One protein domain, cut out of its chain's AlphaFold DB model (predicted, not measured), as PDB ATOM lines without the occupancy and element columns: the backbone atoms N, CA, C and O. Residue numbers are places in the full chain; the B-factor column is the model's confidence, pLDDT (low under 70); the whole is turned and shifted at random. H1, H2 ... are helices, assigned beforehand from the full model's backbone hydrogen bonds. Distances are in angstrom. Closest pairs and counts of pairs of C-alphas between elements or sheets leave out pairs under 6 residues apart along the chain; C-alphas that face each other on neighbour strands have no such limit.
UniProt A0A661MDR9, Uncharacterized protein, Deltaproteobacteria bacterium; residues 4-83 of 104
ATOM      1  N   ARG A   4      40.141 -21.801  27.415       73.56
ATOM      2  CA  ARG A   4      40.046 -20.450  27.992       73.56
ATOM      3  C   ARG A   4      40.361 -19.338  26.993       73.56
ATOM      4  O   ARG A   4      39.785 -18.251  27.060       73.56
ATOM      5  N   GLU A   5      41.291 -19.587  26.075       72.12
ATOM      6  CA  GLU A   5      41.671 -18.639  25.025       72.12
ATOM      7  C   GLU A   5      40.551 -18.518  23.984       72.12
ATOM      8  O   GLU A   5      40.202 -17.414  23.553       72.12
ATOM      9  N   TYR A   6      39.917 -19.646  23.654       74.19
ATOM     10  CA  TYR A   6      38.756 -19.688  22.771       74.19
ATOM     11  C   TYR A   6      37.556 -18.933  23.363       74.19
ATOM     12  O   TYR A   6      36.957 -18.088  22.690       74.19
ATOM     13  N   GLU A   7      37.236 -19.176  24.637       77.88
ATOM     14  CA  GLU A   7      36.158 -18.482  25.348       77.88
ATOM     15  C   GLU A   7      36.393 -16.968  25.435       77.88
ATOM     16  O   GLU A   7      35.472 -16.179  25.193       77.88
ATOM     17  N   ARG A   8      37.632 -16.542  25.728       82.12
ATOM     18  CA  ARG A   8      37.994 -15.119  25.779       82.12
ATOM     19  C   ARG A   8      37.811 -14.454  24.415       82.12
ATOM     20  O   ARG A   8      37.138 -13.425  24.336       82.12
ATOM     21  N   GLY A   9      38.318 -15.068  23.344       84.88
ATOM     22  CA  GLY A   9      38.145 -14.557  21.982       84.88
ATOM     23  C   GLY A   9      36.673 -14.478  21.560       84.88
ATOM     24  O   GLY A   9      36.257 -13.529  20.893       84.88
ATOM     25  N   PHE A  10      35.846 -15.428  22.000       87.19
ATOM     26  CA  PHE A  10      34.406 -15.405  21.746       87.19
ATOM     27  C   PHE A  10      33.706 -14.255  22.488       87.19
ATOM     28  O   PHE A  10      32.919 -13.509  21.897       87.19
ATOM     29  N   ALA A  11      34.021 -14.049  23.769       90.69
ATOM     30  CA  ALA A  11      33.464 -12.950  24.552       90.69
ATOM     31  C   ALA A  11      33.844 -11.574  23.975       90.69
ATOM     32  O   ALA A  11      32.991 -10.688  23.863       90.69
ATOM     33  N   GLU A  12      35.103 -11.398  23.570       93.12
ATOM     34  CA  GLU A  12      35.596 -10.177  22.928       93.12
ATOM     35  C   GLU A  12      34.897  -9.911  21.594       93.12
ATOM     36  O   GLU A  12      34.412  -8.797  21.368       93.12
ATOM     37  N   PHE A  13      34.734 -10.939  20.755       94.19
ATOM     38  CA  PHE A  13      33.967 -10.833  19.517       94.19
ATOM     39  C   PHE A  13      32.539 -10.337  19.775       94.19
ATOM     40  O   PHE A  13      32.072  -9.408  19.114       94.19
ATOM     41  N   HIS A  14      31.841 -10.896  20.768       94.19
ATOM     42  CA  HIS A  14      30.475 -10.479  21.086       94.19
ATOM     43  C   HIS A  14      30.387  -9.030  21.584       94.19
ATOM     44  O   HIS A  14      29.430  -8.333  21.229       94.19
ATOM     45  N   ARG A  15      31.376  -8.551  22.351       95.06
ATOM     46  CA  ARG A  15      31.463  -7.139  22.770       95.06
ATOM     47  C   ARG A  15      31.679  -6.219  21.569       95.06
ATOM     48  O   ARG A  15      30.938  -5.248  21.409       95.06
ATOM     49  N   SER A  16      32.637  -6.554  20.706       95.88
ATOM     50  CA  SER A  16      32.925  -5.810  19.475       95.88
ATOM     51  C   SER A  16      31.716  -5.771  18.544       95.88
ATOM     52  O   SER A  16      31.353  -4.704  18.051       95.88
ATOM     53  N   MET A  17      31.025  -6.900  18.387       96.31
ATOM     54  CA  MET A  17      29.805  -6.998  17.590       96.31
ATOM     55  C   MET A  17      28.721  -6.062  18.121       96.31
ATOM     56  O   MET A  17      28.159  -5.285  17.359       96.31
ATOM     57  N   ASN A  18      28.466  -6.050  19.431       96.31
ATOM     58  CA  ASN A  18      27.469  -5.144  20.007       96.31
ATOM     59  C   ASN A  18      27.836  -3.665  19.783       96.31
ATOM     60  O   ASN A  18      26.953  -2.855  19.510       96.31
ATOM     61  N   ARG A  19      29.127  -3.306  19.852       96.88
ATOM     62  CA  ARG A  19      29.596  -1.939  19.565       96.88
ATOM     63  C   ARG A  19      29.357  -1.546  18.108       96.88
ATOM     64  O   ARG A  19      28.935  -0.422  17.855       96.88
ATOM     65  N   VAL A  20      29.626  -2.450  17.167       97.19
ATOM     66  CA  VAL A  20      29.396  -2.219  15.734       97.19
ATOM     67  C   VAL A  20      27.904  -2.086  15.432       97.19
ATOM     68  O   VAL A  20      27.499  -1.124  14.788       97.19
ATOM     69  N   LEU A  21      27.076  -2.981  15.974       96.94
ATOM     70  CA  LEU A  21      25.625  -2.956  15.778       96.94
ATOM     71  C   LEU A  21      24.976  -1.675  16.317       96.94
ATOM     72  O   LEU A  21      24.077  -1.139  15.682       96.94
ATOM     73  N   ARG A  22      25.466  -1.128  17.439       97.12
ATOM     74  CA  ARG A  22      25.002   0.175  17.958       97.12
ATOM     75  C   ARG A  22      25.281   1.334  17.004       97.12
ATOM     76  O   ARG A  22      24.506   2.280  16.968       97.12
ATOM     77  N   LYS A  23      26.378   1.261  16.246       97.06
ATOM     78  CA  LYS A  23      26.734   2.268  15.239       97.06
ATOM     79  C   LYS A  23      25.983   2.092  13.922       97.06
ATOM     80  O   LYS A  23      26.021   3.009  13.114       97.06
ATOM     81  N   LYS A  24      25.350   0.930  13.703       95.50
ATOM     82  CA  LYS A  24      24.655   0.564  12.456       95.50
ATOM     83  C   LYS A  24      25.543   0.750  11.216       95.50
ATOM     84  O   LYS A  24      25.082   1.131  10.150       95.50
ATOM     85  N   ASP A  25      26.840   0.490  11.372       95.88
ATOM     86  CA  ASP A  25      27.826   0.630  10.299       95.88
ATOM     87  C   ASP A  25      27.995  -0.709   9.576       95.88
ATOM     88  O   ASP A  25      28.640  -1.637  10.081       95.88
ATOM     89  N   ILE A  26      27.422  -0.792   8.374       95.50
ATOM     90  CA  ILE A  26      27.418  -2.004   7.554       95.50
ATOM     91  C   ILE A  26      28.823  -2.458   7.141       95.50
ATOM     92  O   ILE A  26      29.124  -3.656   7.120       95.50
ATOM     93  N   ARG A  27      29.729  -1.511   6.879       95.88
ATOM     94  CA  ARG A  27      31.107  -1.815   6.478       95.88
ATOM     95  C   ARG A  27      31.884  -2.365   7.661       95.88
ATOM     96  O   ARG A  27      32.604  -3.355   7.516       95.88
ATOM     97  N   ALA A  28      31.723  -1.761   8.838       96.88
ATOM     98  CA  ALA A  28      32.316  -2.272  10.069       96.88
ATOM     99  C   ALA A  28      31.745  -3.647  10.448       96.88
ATOM    100  O   ALA A  28      32.497  -4.514  10.895       96.88
ATOM    101  N   PHE A  29      30.448  -3.874  10.222       96.69
ATOM    102  CA  PHE A  29      29.793  -5.162  10.448       96.69
ATOM    103  C   PHE A  29      30.387  -6.260   9.565       96.69
ATOM    104  O   PHE A  29      30.909  -7.246  10.093       96.69
ATOM    105  N   LYS A  30      30.405  -6.066   8.240       96.31
ATOM    106  CA  LYS A  30      30.985  -7.037   7.298       96.31
ATOM    107  C   LYS A  30      32.470  -7.272   7.579       96.31
ATOM    108  O   LYS A  30      32.911  -8.417   7.585       96.31
ATOM    109  N   ARG A  31      33.230  -6.221   7.909       97.19
ATOM    110  CA  ARG A  31      34.651  -6.342   8.281       97.19
ATOM    111  C   ARG A  31      34.855  -7.197   9.532       97.19
ATOM    112  O   ARG A  31      35.731  -8.055   9.538       97.19
ATOM    113  N   LEU A  32      34.052  -6.991  10.577       96.62
ATOM    114  CA  LEU A  32      34.153  -7.769  11.814       96.62
ATOM    115  C   LEU A  32      33.782  -9.242  11.589       96.62
ATOM    116  O   LEU A  32      34.447 -10.130  12.117       96.62
ATOM    117  N   VAL A  33      32.745  -9.505  10.788       96.06
ATOM    118  CA  VAL A  33      32.348 -10.865  10.394       96.06
ATOM    119  C   VAL A  33      33.454 -11.546   9.580       96.06
ATOM    120  O   VAL A  33      33.771 -12.703   9.848       96.06
ATOM    121  N   ALA A  34      34.076 -10.834   8.637       95.88
ATOM    122  CA  ALA A  34      35.171 -11.348   7.814       95.88
ATOM    123  C   ALA A  34      36.432 -11.663   8.630       95.88
ATOM    124  O   ALA A  34      37.110 -12.648   8.352       95.88
ATOM    125  N   ALA A  35      36.731 -10.856   9.651       95.12
ATOM    126  CA  ALA A  35      37.869 -11.079  10.540       95.12
ATOM    127  C   ALA A  35      37.672 -12.287  11.474       95.12
ATOM    128  O   ALA A  35      38.645 -12.907  11.902       95.12
ATOM    129  N   HIS A  36      36.421 -12.639  11.790       94.00
ATOM    130  CA  HIS A  36      36.088 -13.674  12.773       94.00
ATOM    131  C   HIS A  36      34.956 -14.605  12.294       94.00
ATOM    132  O   HIS A  36      33.929 -14.732  12.971       94.00
ATOM    133  N   PRO A  37      35.106 -15.298  11.150       90.56
ATOM    134  CA  PRO A  37      34.018 -16.071  10.548       90.56
ATOM    135  C   PRO A  37      33.560 -17.237  11.436       90.56
ATOM    136  O   PRO A  37      32.368 -17.540  11.497       90.56
ATOM    137  N   ARG A  38      34.486 -17.855  12.186       90.06
ATOM    138  CA  ARG A  38      34.175 -18.945  13.128       90.06
ATOM    139  C   ARG A  38      33.285 -18.466  14.278       90.06
ATOM    140  O   ARG A  38      32.316 -19.138  14.612       90.06
ATOM    141  N   GLN A  39      33.584 -17.302  14.851       91.62
ATOM    142  CA  GLN A  39      32.807 -16.696  15.936       91.62
ATOM    143  C   GLN A  39      31.482 -16.112  15.425       91.62
ATOM    144  O   GLN A  39      30.470 -16.157  16.124       91.62
ATOM    145  N   ALA A  40      31.465 -15.595  14.193       90.75
ATOM    146  CA  ALA A  40      30.267 -15.065  13.552       90.75
ATOM    147  C   ALA A  40      29.228 -16.155  13.230       90.75
ATOM    148  O   ALA A  40      28.027 -15.867  13.172       90.75
ATOM    149  N   GLY A  41      29.666 -17.404  13.040       91.00
ATOM    150  CA  GLY A  41      28.795 -18.549  12.795       91.00
ATOM    151  C   GLY A  41      27.886 -18.300  11.596       91.00
ATOM    152  O   GLY A  41      28.359 -18.037  10.493       91.00
ATOM    153  N   ARG A  42      26.564 -18.313  11.812       90.19
ATOM    154  CA  ARG A  42      25.585 -18.058  10.743       90.19
ATOM    155  C   ARG A  42      25.723 -16.681  10.102       90.19
ATOM    156  O   ARG A  42      25.373 -16.565   8.941       90.19
ATOM    157  N   LEU A  43      26.253 -15.666  10.786       93.19
ATOM    158  CA  LEU A  43      26.427 -14.324  10.205       93.19
ATOM    159  C   LEU A  43      27.501 -14.274   9.110       93.19
ATOM    160  O   LEU A  43      27.521 -13.327   8.335       93.19
ATOM    161  N   SER A  44      28.359 -15.294   8.996       93.44
ATOM    162  CA  SER A  44      29.343 -15.387   7.906       93.44
ATOM    163  C   SER A  44      28.707 -15.350   6.509       93.44
ATOM    164  O   SER A  44      29.343 -14.865   5.576       93.44
ATOM    165  N   HIS A  45      27.437 -15.757   6.363       93.19
ATOM    166  CA  HIS A  45      26.723 -15.673   5.084       93.19
ATOM    167  C   HIS A  45      26.576 -14.227   4.575       93.19
ATOM    168  O   HIS A  45      26.520 -14.012   3.367       93.19
ATOM    169  N   CYS A  46      26.584 -13.226   5.467       93.56
ATOM    170  CA  CYS A  46      26.446 -11.817   5.098       93.56
ATOM    171  C   CYS A  46      27.624 -11.288   4.259       93.56
ATOM    172  O   CYS A  46      27.520 -10.218   3.664       93.56
ATOM    173  N   LEU A  47      28.745 -12.018   4.190       92.88
ATOM    174  CA  LEU A  47      29.904 -11.639   3.374       92.88
ATOM    175  C   LEU A  47      29.641 -11.766   1.869       92.88
ATOM    176  O   LEU A  47      30.221 -11.009   1.099       92.88
ATOM    177  N   GLY A  48      28.754 -12.680   1.463       92.38
ATOM    178  CA  GLY A  48      28.336 -12.848   0.066       92.38
ATOM    179  C   GLY A  48      27.141 -11.980  -0.338       92.38
ATOM    180  O   GLY A  48      26.703 -12.048  -1.481       92.38
ATOM    181  N   LEU A  49      26.591 -11.195   0.591       94.38
ATOM    182  CA  LEU A  49      25.418 -10.356   0.355       94.38
ATOM    183  C   LEU A  49      25.813  -8.942  -0.090       94.38
ATOM    184  O   LEU A  49      26.871  -8.420   0.291       94.38
ATOM    185  N   SER A  50      24.914  -8.290  -0.835       96.31
ATOM    186  CA  SER A  50      24.966  -6.839  -1.039       96.31
ATOM    187  C   SER A  50      24.905  -6.109   0.305       96.31
ATOM    188  O   SER A  50      24.475  -6.672   1.316       96.31
ATOM    189  N   ASP A  51      25.349  -4.854   0.338       95.50
ATOM    190  CA  ASP A  51      25.332  -4.073   1.578       95.50
ATOM    191  C   ASP A  51      23.900  -3.883   2.104       95.50
ATOM    192  O   ASP A  51      23.687  -4.011   3.303       95.50
ATOM    193  N   GLU A  52      22.913  -3.724   1.221       95.19
ATOM    194  CA  GLU A  52      21.492  -3.642   1.582       95.19
ATOM    195  C   GLU A  52      20.981  -4.927   2.259       95.19
ATOM    196  O   GLU A  52      20.380  -4.890   3.334       95.19
ATOM    197  N   LEU A  53      21.277  -6.096   1.681       95.88
ATOM    198  CA  LEU A  53      20.871  -7.379   2.262       95.88
ATOM    199  C   LEU A  53      21.611  -7.673   3.575       95.88
ATOM    200  O   LEU A  53      21.033  -8.222   4.516       95.88
ATOM    201  N   ALA A  54      22.881  -7.289   3.671       96.38
ATOM    202  CA  ALA A  54      23.643  -7.418   4.902       96.38
ATOM    203  C   ALA A  54      23.156  -6.435   5.988       96.38
ATOM    204  O   ALA A  54      23.209  -6.770   7.172       96.38
ATOM    205  N   GLU A  55      22.637  -5.262   5.614       97.12
ATOM    206  CA  GLU A  55      22.017  -4.308   6.538       97.12
ATOM    207  C   GLU A  55      20.734  -4.890   7.145       97.12
ATOM    208  O   GLU A  55      20.537  -4.836   8.360       97.12
ATOM    209  N   ILE A  56      19.917  -5.577   6.344       96.69
ATOM    210  CA  ILE A  56      18.749  -6.314   6.845       96.69
ATOM    211  C   ILE A  56      19.163  -7.350   7.903       96.69
ATOM    212  O   ILE A  56      18.569  -7.419   8.983       96.69
ATOM    213  N   GLU A  57      20.197  -8.147   7.630       96.50
ATOM    214  CA  GLU A  57      20.716  -9.129   8.590       96.50
ATOM    215  C   GLU A  57      21.308  -8.468   9.844       96.50
ATOM    216  O   GLU A  57      21.169  -8.998  10.954       96.50
ATOM    217  N   MET A  58      21.896  -7.279   9.710       97.31
ATOM    218  CA  MET A  58      22.363  -6.466  10.832       97.31
ATOM    219  C   MET A  58      21.196  -6.081  11.759       97.31
ATOM    220  O   MET A  58      21.271  -6.327  12.967       97.31
ATOM    221  N   TYR A  59      20.087  -5.570  11.216       97.25
ATOM    222  CA  TYR A  59      18.899  -5.212  12.003       97.25
ATOM    223  C   TYR A  59      18.198  -6.426  12.621       97.25
ATOM    224  O   TYR A  59      17.824  -6.403  13.799       97.25
ATOM    225  N   LYS A  60      18.109  -7.543  11.890       95.69
ATOM    226  CA  LYS A  60      17.649  -8.817  12.467       95.69
ATOM    227  C   LYS A  60      18.543  -9.259  13.630       95.69
ATOM    228  O   LYS A  60      18.050  -9.739  14.651       95.69
ATOM    229  N   THR A  61      19.855  -9.065  13.512       95.50
ATOM    230  CA  THR A  61      20.818  -9.404  14.567       95.50
ATOM    231  C   THR A  61      20.644  -8.521  15.802       95.50
ATOM    232  O   THR A  61      20.726  -9.036  16.923       95.50
ATOM    233  N   ILE A  62      20.360  -7.224  15.630       96.25
ATOM    234  CA  ILE A  62      20.030  -6.307  16.735       96.25
ATOM    235  C   ILE A  62      18.844  -6.854  17.537       96.25
ATOM    236  O   ILE A  62      18.956  -7.020  18.752       96.25
ATOM    237  N   MET A  63      17.760  -7.234  16.854       95.00
ATOM    238  CA  MET A  63      16.535  -7.772  17.467       95.00
ATOM    239  C   MET A  63      16.754  -9.056  18.282       95.00
ATOM    240  O   MET A  63      16.062  -9.306  19.268       95.00
ATOM    241  N   ILE A  64      17.718  -9.892  17.892       91.75
ATOM    242  CA  ILE A  64      17.983 -11.177  18.562       91.75
ATOM    243  C   ILE A  64      18.904 -10.998  19.781       91.75
ATOM    244  O   ILE A  64      18.880 -11.803  20.716       91.75
ATOM    245  N   ARG A  65      19.730  -9.947  19.805       91.50
ATOM    246  CA  ARG A  65      20.732  -9.733  20.855       91.50
ATOM    247  C   ARG A  65      20.134  -9.007  22.057       91.50
ATOM    248  O   ARG A  65      19.803  -7.827  21.987       91.50
ATOM    249  N   SER A  66      20.078  -9.693  23.201       91.25
ATOM    250  CA  SER A  66      19.573  -9.116  24.455       91.25
ATOM    251  C   SER A  66      20.311  -7.856  24.944       91.25
ATOM    252  O   SER A  66      19.626  -6.978  25.466       91.25
ATOM    253  N   PRO A  67      21.639  -7.669  24.748       94.12
ATOM    254  CA  PRO A  67      22.323  -6.438  25.170       94.12
ATOM    255  C   PRO A  67      21.987  -5.198  24.326       94.12
ATOM    256  O   PRO A  67      22.504  -4.116  24.603       94.12
ATOM    257  N   LEU A  68      21.189  -5.367  23.270       95.38
ATOM    258  CA  LEU A  68      20.743  -4.310  22.363       95.38
ATOM    259  C   LEU A  68      19.228  -4.097  22.454       95.38
ATOM    260  O   LEU A  68      18.623  -3.580  21.520       95.38
ATOM    261  N   LYS A  69      18.603  -4.519  23.563       94.25
ATOM    262  CA  LYS A  69      17.154  -4.411  23.780       94.25
ATOM    263  C   LYS A  69      16.640  -2.976  23.659       94.25
ATOM    264  O   LYS A  69      15.520  -2.766  23.206       94.25
ATOM    265  N   ASP A  70      17.465  -2.003  24.028       96.12
ATOM    266  CA  ASP A  70      17.200  -0.575  23.859       96.12
ATOM    267  C   ASP A  70      17.012  -0.168  22.388       96.12
ATOM    268  O   ASP A  70      16.236   0.736  22.104       96.12
ATOM    269  N   LEU A  71      17.637  -0.886  21.449       96.62
ATOM    270  CA  LEU A  71      17.515  -0.651  20.008       96.62
ATOM    271  C   LEU A  71      16.433  -1.513  19.337       96.62
ATOM    272  O   LEU A  71      16.239  -1.411  18.129       96.62
ATOM    273  N   HIS A  72      15.729  -2.386  20.070       95.88
ATOM    274  CA  HIS A  72      14.763  -3.318  19.464       95.88
ATOM    275  C   HIS A  72      13.568  -2.609  18.833       95.88
ATOM    276  O   HIS A  72      13.118  -3.025  17.772       95.88
ATOM    277  N   GLN A  73      13.043  -1.553  19.458       95.75
ATOM    278  CA  GLN A  73      11.914  -0.817  18.876       95.75
ATOM    279  C   GLN A  73      12.310  -0.134  17.568       95.75
ATOM    280  O   GLN A  73      11.602  -0.261  16.574       95.75
ATOM    281  N   GLU A  74      13.473   0.511  17.552       96.56
ATOM    282  CA  GLU A  74      14.002   1.153  16.353       96.56
ATOM    283  C   GLU A  74      14.287   0.130  15.245       96.56
ATOM    284  O   GLU A  74      13.874   0.310  14.104       96.56
ATOM    285  N   ALA A  75      14.941  -0.984  15.584       96.81
ATOM    286  CA  ALA A  75      15.237  -2.034  14.618       96.81
ATOM    287  C   ALA A  75      13.971  -2.684  14.050       96.81
ATOM    288  O   ALA A  75      13.941  -3.043  12.875       96.81
ATOM    289  N   ARG A  76      12.922  -2.825  14.869       96.44
ATOM    290  CA  ARG A  76      11.609  -3.276  14.410       96.44
ATOM    291  C   ARG A  76      11.018  -2.296  13.398       96.44
ATOM    292  O   ARG A  76      10.662  -2.744  12.315       96.44
ATOM    293  N   ALA A  77      10.956  -1.007  13.732       97.19
ATOM    294  CA  ALA A  77      10.393   0.011  12.846       97.19
ATOM    295  C   ALA A  77      11.125   0.040  11.496       97.19
ATOM    296  O   ALA A  77      10.492  -0.039  10.450       97.19
ATOM    297  N   TRP A  78      12.462   0.013  11.516       97.31
ATOM    298  CA  TRP A  78      13.280   0.001  10.300       97.31
ATOM    299  C   TRP A  78      12.995  -1.202   9.384       97.31
ATOM    300  O   TRP A  78      12.999  -1.068   8.156       97.31
ATOM    301  N   LEU A  79      12.767  -2.387   9.971       96.88
ATOM    302  CA  LEU A  79      12.425  -3.608   9.231       96.88
ATOM    303  C   LEU A  79      11.002  -3.532   8.662       96.88
ATOM    304  O   LEU A  79      10.794  -3.869   7.497       96.88
ATOM    305  N   GLU A  80      10.043  -3.056   9.456       96.31
ATOM    306  CA  GLU A  80       8.640  -2.902   9.053       96.31
ATOM    307  C   GLU A  80       8.475  -1.874   7.926       96.31
ATOM    308  O   GLU A  80       7.766  -2.151   6.959       96.31
ATOM    309  N   GLU A  81       9.201  -0.752   7.975       96.94
ATOM    310  CA  GLU A  81       9.254   0.256   6.901       96.94
ATOM    311  C   GLU A  81       9.707  -0.326   5.554       96.94
ATOM    312  O   GLU A  81       9.330   0.173   4.497       96.94
ATOM    313  N   ARG A  82      10.494  -1.406   5.579       95.44
ATOM    314  CA  ARG A  82      10.978  -2.123   4.387       95.44
ATOM    315  C   ARG A  82      10.120  -3.333   4.022       95.44
ATOM    316  O   ARG A  82      10.504  -4.116   3.158       95.44
ATOM    317  N   GLY A  83       8.980  -3.520   4.689       95.19
ATOM    318  CA  GLY A  83       8.102  -4.672   4.482       95.19
ATOM    319  C   GLY A  83       8.708  -5.999   4.948       95.19
ATOM    320  O   GLY A  83       8.276  -7.066   4.510       95.19
TER     321      GLY A  83
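Overview. This is residues 4 to 83 of the 104 residues of an uncharacterized protein of Deltaproteobacteria bacterium (UniProt A0A661MDR9). Five helices, mostly crossed: the long H1 and the shorter H2 fold back as a hairpin, H4 crosses one end of H2, H3 packs on H2 and H4, and the kinked H5 packs on H4 at a steep tilt of 48 degrees, while the first residues of H1 make one end of the longest axis. The 80 printed residues are all helix by class, compact, with a radius of gyration of the C-alphas of 12.5 A and spans of 42 by 28 by 18 A.

Along the chain. H1, residues 4 to 23, 29.3 A, begins at C-alpha 4 (40.046, -20.450, 27.992). H2 is 26 to 35, 14.2 A; H3 37 to 48, 12.4 A; H4 51 to 64, 19.8 A. H5, 66 to 81, 22.4 A, ends at C-alpha 81 (9.254, 0.256, 6.901).

Arrangement. H1 touches H2 with residues 17 to 21 alone, closest C-alphas Val 20 and Phe 29, 6.1 A. H2 and H4 touch about perpendicular, 79 degrees, closest C-alphas Ile 26 and Glu 55, 6.0 A. H4 and H5 touch, closest C-alphas Met 63 and His 72, 5.2 A. O i to N i+4 pairs within hydrogen-bond range are complete in H1, H2 and H4, 8 of 12 in H5, and 1 of 8 in H3, with 7 of 9 i+3 pairs.

Size, cuts and confidence. The printed part has no cut; no printed residue is under 70.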